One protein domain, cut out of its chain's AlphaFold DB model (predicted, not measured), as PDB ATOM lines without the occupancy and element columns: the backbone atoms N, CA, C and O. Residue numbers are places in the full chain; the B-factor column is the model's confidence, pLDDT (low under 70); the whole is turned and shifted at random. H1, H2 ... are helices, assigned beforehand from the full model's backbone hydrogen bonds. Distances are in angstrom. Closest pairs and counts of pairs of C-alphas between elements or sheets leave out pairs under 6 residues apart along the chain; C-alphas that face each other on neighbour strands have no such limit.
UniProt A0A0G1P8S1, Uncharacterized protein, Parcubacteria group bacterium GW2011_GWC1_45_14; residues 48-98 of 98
ATOM      1  N   GLU A  48     203.255 201.684 128.865       91.25
ATOM      2  CA  GLU A  48     204.173 202.215 129.876       91.25
ATOM      3  C   GLU A  48     203.685 203.535 130.481       91.25
ATOM      4  O   GLU A  48     203.736 203.729 131.696       91.25
ATOM      5  N   GLU A  49     203.185 204.449 129.649       87.50
ATOM      6  CA  GLU A  49     202.652 205.734 130.101       87.50
ATOM      7  C   GLU A  49     201.370 205.562 130.915       87.50
ATOM      8  O   GLU A  49     201.200 206.208 131.951       87.50
ATOM      9  N   ARG A  50     200.491 204.647 130.493       88.19
ATOM     10  CA  ARG A  50     199.298 204.285 131.264       88.19
ATOM     11  C   ARG A  50     199.678 203.674 132.607       88.19
ATOM     12  O   ARG A  50     199.096 204.060 133.615       88.19
ATOM     13  N   ASN A  51     200.677 202.794 132.650       88.94
ATOM     14  CA  ASN A  51     201.159 202.203 133.898       88.94
ATOM     15  C   ASN A  51     201.715 203.269 134.847       88.94
ATOM     16  O   ASN A  51     201.385 203.263 136.029       88.94
ATOM     17  N   LYS A  52     202.487 204.237 134.333       91.88
ATOM     18  CA  LYS A  52     202.964 205.386 135.121       91.88
ATOM     19  C   LYS A  52     201.809 206.240 135.649       91.88
ATOM     20  O   LYS A  52     201.832 206.649 136.807       91.88
ATOM     21  N   LEU A  53     200.791 206.493 134.826       89.25
ATOM     22  CA  LEU A  53     199.596 207.229 135.242       89.25
ATOM     23  C   LEU A  53     198.833 206.488 136.348       89.25
ATOM     24  O   LEU A  53     198.454 207.105 137.341       89.25
ATOM     25  N   MET A  54     198.641 205.177 136.196       88.19
ATOM     26  CA  MET A  54     197.981 204.336 137.197       88.19
ATOM     27  C   MET A  54     198.780 204.280 138.499       88.19
ATOM     28  O   MET A  54     198.211 204.477 139.568       88.19
ATOM     29  N   ALA A  55     200.101 204.102 138.423       90.12
ATOM     30  CA  ALA A  55     200.978 204.139 139.591       90.12
ATOM     31  C   ALA A  55     200.849 205.470 140.342       90.12
ATOM     32  O   ALA A  55     200.686 205.477 141.558       90.12
ATOM     33  N   LYS A  56     200.815 206.592 139.610       90.38
ATOM     34  CA  LYS A  56     200.602 207.918 140.194       90.38
ATOM     35  C   LYS A  56     199.234 208.041 140.867       90.38
ATOM     36  O   LYS A  56     199.134 208.588 141.959       90.38
ATOM     37  N   MET A  57     198.171 207.531 140.246       87.25
ATOM     38  CA  MET A  57     196.825 207.523 140.837       87.25
ATOM     39  C   MET A  57     196.775 206.719 142.147       87.25
ATOM     40  O   MET A  57     196.080 207.121 143.078       87.25
ATOM     41  N   LEU A  58     197.543 205.629 142.228       88.94
ATOM     42  CA  LEU A  58     197.651 204.754 143.399       88.94
ATOM     43  C   LEU A  58     198.656 205.244 144.455       88.94
ATOM     44  O   LEU A  58     198.845 204.579 145.473       88.94
ATOM     45  N   GLU A  59     199.298 206.398 144.264       93.62
ATOM     46  CA  GLU A  59     200.134 206.981 145.311       93.62
ATOM     47  C   GLU A  59     199.290 207.269 146.566       93.62
ATOM     48  O   GLU A  59     198.210 207.865 146.448       93.62
ATOM     49  N   PRO A  60     199.789 206.965 147.781       91.69
ATOM     50  CA  PRO A  60     199.032 207.155 149.019       91.69
ATOM     51  C   PRO A  60     198.473 208.573 149.173       91.69
ATOM     52  O   PRO A  60     197.331 208.757 149.584       91.69
ATOM     53  N   LYS A  61     199.239 209.591 148.765       92.94
ATOM     54  CA  LYS A  61     198.806 210.996 148.787       92.94
ATOM     55  C   LYS A  61     197.555 211.237 147.934       92.94
ATOM     56  O   LYS A  61     196.662 211.973 148.351       92.94
ATOM     57  N   ASN A  62     197.486 210.630 146.751       92.62
ATOM     58  CA  ASN A  62     196.364 210.795 145.826       92.62
ATOM     59  C   ASN A  62     195.166 209.948 146.253       92.62
ATOM     60  O   ASN A  62     194.033 210.419 146.149       92.62
ATOM     61  N   ILE A  63     195.406 208.758 146.807       92.69
ATOM     62  CA  ILE A  63     194.358 207.939 147.416       92.69
ATOM     63  C   ILE A  63     193.705 208.691 148.580       92.69
ATOM     64  O   ILE A  63     192.487 208.832 148.598       92.69
ATOM     65  N   GLN A  64     194.491 209.244 149.509       92.38
ATOM     66  CA  GLN A  64     193.949 209.999 150.645       92.38
ATOM     67  C   GLN A  64     193.184 211.246 150.185       92.38
ATOM     68  O   GLN A  64     192.080 211.504 150.662       92.38
ATOM     69  N   LYS A  65     193.717 211.979 149.199       94.38
ATOM     70  CA  LYS A  65     193.043 213.154 148.627       94.38
ATOM     71  C   LYS A  65     191.671 212.815 148.032       94.38
ATOM     72  O   LYS A  65     190.748 213.613 148.160       94.38
ATOM     73  N   ASN A  66     191.533 211.649 147.403       93.25
ATOM     74  CA  ASN A  66     190.295 211.215 146.745       93.25
ATOM     75  C   ASN A  66     189.550 210.121 147.533       93.25
ATOM     76  O   ASN A  66     188.669 209.457 146.987       93.25
ATOM     77  N   LYS A  67     189.868 209.938 148.823       92.31
ATOM     78  CA  LYS A  67     189.378 208.833 149.664       92.31
ATOM     79  C   LYS A  67     187.865 208.661 149.596       92.31
ATOM     80  O   LYS A  67     187.390 207.553 149.369       92.31
ATOM     81  N   LYS A  68     187.114 209.755 149.753       94.44
ATOM     82  CA  LYS A  68     185.644 209.738 149.726       94.44
ATOM     83  C   LYS A  68     185.104 209.159 148.414       94.44
ATOM     84  O   LYS A  68     184.292 208.246 148.443       94.44
ATOM     85  N   GLN A  69     185.614 209.639 147.283       92.19
ATOM     86  CA  GLN A  69     185.181 209.194 145.956       92.19
ATOM     87  C   GLN A  69     185.538 207.727 145.704       92.19
ATOM     88  O   GLN A  69     184.749 206.990 145.121       92.19
ATOM     89  N   ILE A  70     186.712 207.284 146.165       92.62
ATOM     90  CA  ILE A  70     187.134 205.885 146.032       92.62
ATOM     91  C   ILE A  70     186.229 204.968 146.864       92.62
ATOM     92  O   ILE A  70     185.834 203.907 146.388       92.62
ATOM     93  N   LEU A  71     185.864 205.374 148.082       94.56
ATOM     94  CA  LEU A  71     184.937 204.613 148.922       94.56
ATOM     95  C   LEU A  71     183.537 204.537 148.303       94.56
ATOM     96  O   LEU A  71     182.996 203.441 148.195       94.56
ATOM     97  N   GLU A  72     182.996 205.663 147.832       95.25
ATOM     98  CA  GLU A  72     181.701 205.715 147.136       95.25
ATOM     99  C   GLU A  72     181.693 204.832 145.880       95.25
ATOM    100  O   GLU A  72     180.728 204.111 145.631       95.25
ATOM    101  N   MET A  73     182.788 204.833 145.113       93.12
ATOM    102  CA  MET A  73     182.947 203.961 143.950       93.12
ATOM    103  C   MET A  73     182.920 202.481 144.350       93.12
ATOM    104  O   MET A  73     182.173 201.708 143.757       93.12
ATOM    105  N   LEU A  74     183.698 202.083 145.363       94.62
ATOM    106  CA  LEU A  74     183.740 200.694 145.833       94.62
ATOM    107  C   LEU A  74     182.381 200.227 146.377       94.62
ATOM    108  O   LEU A  74     181.982 199.093 146.129       94.62
ATOM    109  N   GLU A  75     181.647 201.098 147.067       93.75
ATOM    110  CA  GLU A  75     180.276 200.817 147.510       93.75
ATOM    111  C   GLU A  75     179.296 200.708 146.339       93.75
ATOM    112  O   GLU A  75     178.408 199.858 146.349       93.75
ATOM    113  N   GLY A  76     179.457 201.541 145.308       94.06
ATOM    114  CA  GLY A  76     178.691 201.433 144.069       94.06
ATOM    115  C   GLY A  76     178.919 200.093 143.368       94.06
ATOM    116  O   GLY A  76     177.960 199.469 142.922       94.06
ATOM    117  N   MET A  77     180.168 199.622 143.337       93.88
ATOM    118  CA  MET A  77     180.535 198.311 142.785       93.88
ATOM    119  C   MET A  77     180.001 197.146 143.625       93.88
ATOM    120  O   MET A  77     179.636 196.109 143.073       93.88
ATOM    121  N   GLU A  78     179.923 197.312 144.949       95.12
ATOM    122  CA  GLU A  78     179.263 196.342 145.828       95.12
ATOM    123  C   GLU A  78     177.773 196.233 145.493       95.12
ATOM    124  O   GLU A  78     177.249 195.148 145.247       95.12
ATOM    125  N   LYS A  79     177.091 197.383 145.440       94.81
ATOM    126  CA  LYS A  79     175.645 197.470 145.205       94.81
ATOM    127  C   LYS A  79     175.243 196.991 143.812       94.81
ATOM    128  O   LYS A  79     174.162 196.433 143.663       94.81
ATOM    129  N   SER A  80     176.092 197.198 142.806       94.94
ATOM    130  CA  SER A  80     175.851 196.724 141.439       94.94
ATOM    131  C   SER A  80     176.137 195.230 141.252       94.94
ATOM    132  O   SER A  80     175.866 194.693 140.180       94.94
ATOM    133  N   GLY A  81     176.694 194.554 142.265       92.94
ATOM    134  CA  GLY A  81     177.088 193.146 142.189       92.94
ATOM    135  C   GLY A  81     178.387 192.900 141.416       92.94
ATOM    136  O   GLY A  81     178.765 191.749 141.218       92.94
ATOM    137  N   GLN A  82     179.098 193.956 141.000       92.38
ATOM    138  CA  GLN A  82     180.413 193.838 140.359       92.38
ATOM    139  C   GLN A  82     181.489 193.337 141.329       92.38
ATOM    140  O   GLN A  82     182.469 192.729 140.901       92.38
ATOM    141  N   MET A  83     181.319 193.601 142.627       95.31
ATOM    142  CA  MET A  83     182.197 193.120 143.689       95.31
ATOM    143  C   MET A  83     181.380 192.600 144.871       95.31
ATOM    144  O   MET A  83     180.372 193.184 145.251       95.31
ATOM    145  N   ASN A  84     181.840 191.524 145.507       95.56
ATOM    146  CA  ASN A  84     181.286 191.085 146.785       95.56
ATOM    147  C   ASN A  84     181.930 191.835 147.970       95.56
ATOM    148  O   ASN A  84     182.995 192.446 147.845       95.56
ATOM    149  N   LYS A  85     181.317 191.736 149.157       94.81
ATOM    150  CA  LYS A  85     181.800 192.382 150.395       94.81
ATOM    151  C   LYS A  85     183.264 192.087 150.717       94.81
ATOM    152  O   LYS A  85     183.998 192.982 151.128       94.81
ATOM    153  N   HIS A  86     183.702 190.846 150.514       96.12
ATOM    154  CA  HIS A  86     185.082 190.444 150.779       96.12
ATOM    155  C   HIS A  86     186.060 191.117 149.804       96.12
ATOM    156  O   HIS A  86     187.105 191.618 150.207       96.12
ATOM    157  N   GLN A  87     185.716 191.178 148.518       95.38
ATOM    158  CA  GLN A  87     186.519 191.850 147.496       95.38
ATOM    159  C   GLN A  87     186.615 193.356 147.758       95.38
ATOM    160  O   GLN A  87     187.686 193.938 147.595       95.38
ATOM    161  N   VAL A  88     185.525 193.982 148.207       95.38
ATOM    162  CA  VAL A  88     185.509 195.399 148.597       95.38
ATOM    163  C   VAL A  88     186.395 195.640 149.815       95.38
ATOM    164  O   VAL A  88     187.180 196.586 149.822       95.38
ATOM    165  N   PHE A  89     186.318 194.774 150.828       95.88
ATOM    166  CA  PHE A  89     187.174 194.853 152.010       95.88
ATOM    167  C   PHE A  89     188.663 194.738 151.651       95.88
ATOM    168  O   PHE A  89     189.462 195.595 152.032       95.88
ATOM    169  N   GLU A  90     189.028 193.739 150.847       96.00
ATOM    170  CA  GLU A  90     190.401 193.552 150.366       96.00
ATOM    171  C   GLU A  90     190.889 194.745 149.532       96.00
ATOM    172  O   GLU A  90     192.031 195.186 149.682       96.00
ATOM    173  N   ALA A  91     190.027 195.324 148.691       93.62
ATOM    174  CA  ALA A  91     190.355 196.528 147.934       93.62
ATOM    175  C   ALA A  91     190.610 197.730 148.859       93.62
ATOM    176  O   ALA A  91     191.635 198.398 148.721       93.62
ATOM    177  N   LYS A  92     189.737 197.971 149.848       93.81
ATOM    178  CA  LYS A  92     189.927 199.035 150.851       93.81
ATOM    179  C   LYS A  92     191.242 198.846 151.614       93.81
ATOM    180  O   LYS A  92     191.986 199.810 151.783       93.81
ATOM    181  N   LYS A  93     191.573 197.608 151.996       94.75
ATOM    182  CA  LYS A  93     192.828 197.262 152.680       94.75
ATOM    183  C   LYS A  93     194.056 197.599 151.838       94.75
ATOM    184  O   LYS A  93     194.956 198.281 152.318       94.75
ATOM    185  N   ARG A  94     194.082 197.164 150.575       91.19
ATOM    186  CA  ARG A  94     195.209 197.404 149.651       91.19
ATOM    187  C   ARG A  94     195.424 198.881 149.350       91.19
ATOM    188  O   ARG A  94     196.554 199.294 149.120       91.19
ATOM    189  N   LEU A  95     194.351 199.666 149.368       91.44
ATOM    190  CA  LEU A  95     194.401 201.108 149.150       91.44
ATOM    191  C   LEU A  95     194.711 201.900 150.437       91.44
ATOM    192  O   LEU A  95     194.833 203.118 150.375       91.44
ATOM    193  N   GLY A  96     194.842 201.250 151.601       91.19
ATOM    194  CA  GLY A  96     195.061 201.944 152.877       91.19
ATOM    195  C   GLY A  96     193.866 202.810 153.298       91.19
ATOM    196  O   GLY A  96     194.038 203.911 153.824       91.19
ATOM    197  N   LEU A  97     192.654 202.341 152.989       89.19
ATOM    198  CA  LEU A  97     191.385 203.036 153.231       89.19
ATOM    199  C   LEU A  97     190.557 202.433 154.376       89.19
ATOM    200  O   LEU A  97     189.456 202.930 154.627       89.19
ATOM    201  N   LEU A  98     191.073 201.383 155.021       81.19
ATOM    202  CA  LEU A  98     190.531 200.810 156.255       81.19
ATOM    203  C   LEU A  98     190.986 201.596 157.486       81.19
ATOM    204  O   LEU A  98     192.125 202.114 157.459       81.19
TER     205      LEU A  98
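What this domain is: This is residues 48 to 98 of the 98 residues of an uncharacterized protein of Parcubacteria group bacterium GW2011_GWC1_45_14 (UniProt A0A0G1P8S1). Helices H3 and H4 lie side by side as a helical hairpin, with the short helix H2 at a corner before H3 and helix H1 running off beyond it as an arm, so that H1 and the hairpin make a wide V with H2 at its bottom. Residues 48 to 56 of H1 stick out free of the rest. The printed part has 51 residues with four named helices, H1, H2, H3 and H4 in that order, and no named strand; its class is all helix. It is only just compact, close to loose, with a radius of gyration of the C-alphas of 11.7 A, and spans 31 by 21 by 16 A.

Where its parts are: The longest helix, H3, holds residues 67 to 79 and measures 18.4 A from its first C-alpha to its last. H4, residues 85 to 94, measures 14.3 A and ends at C-alpha 94 at (195.209, 197.404, 149.651). H2 holds residues 60 to 65. H1, residues 48 to 57, measures 14.2 A and begins at C-alpha 48 at (204.173, 202.215, 129.876).

How they stand to each other: H3 and H4 form a hairpin and touch, their closest C-alphas being those of Leu 74 and Val 88, 6.2 A apart. They run opposite ways at a shallow tilt of 22 degrees. H2 and H3 are close but not clearly touching, with the C-alphas of Ile 63 and Ile 70 closest at 7.6 A, and stand about perpendicular at 86 degrees. H1 and H2 are also close but not clearly touching, with the C-alphas of Met 57 and Ile 63 closest at 7.0 A, at a steep tilt of 60 degrees. H1 is apart from H3 and H4, and H2 is apart from H4. In H1, H2, H3 and H4 every O i to N i+4 pair is within hydrogen-bond range.

The domain as a whole: The two C-alphas farthest apart, those of Glu 48 and Lys 79, are 32.7 A from each other. The printed part has no cut, and its three links are tight. Mean pLDDT of the printed part is 92.5, and no printed residue is under 70.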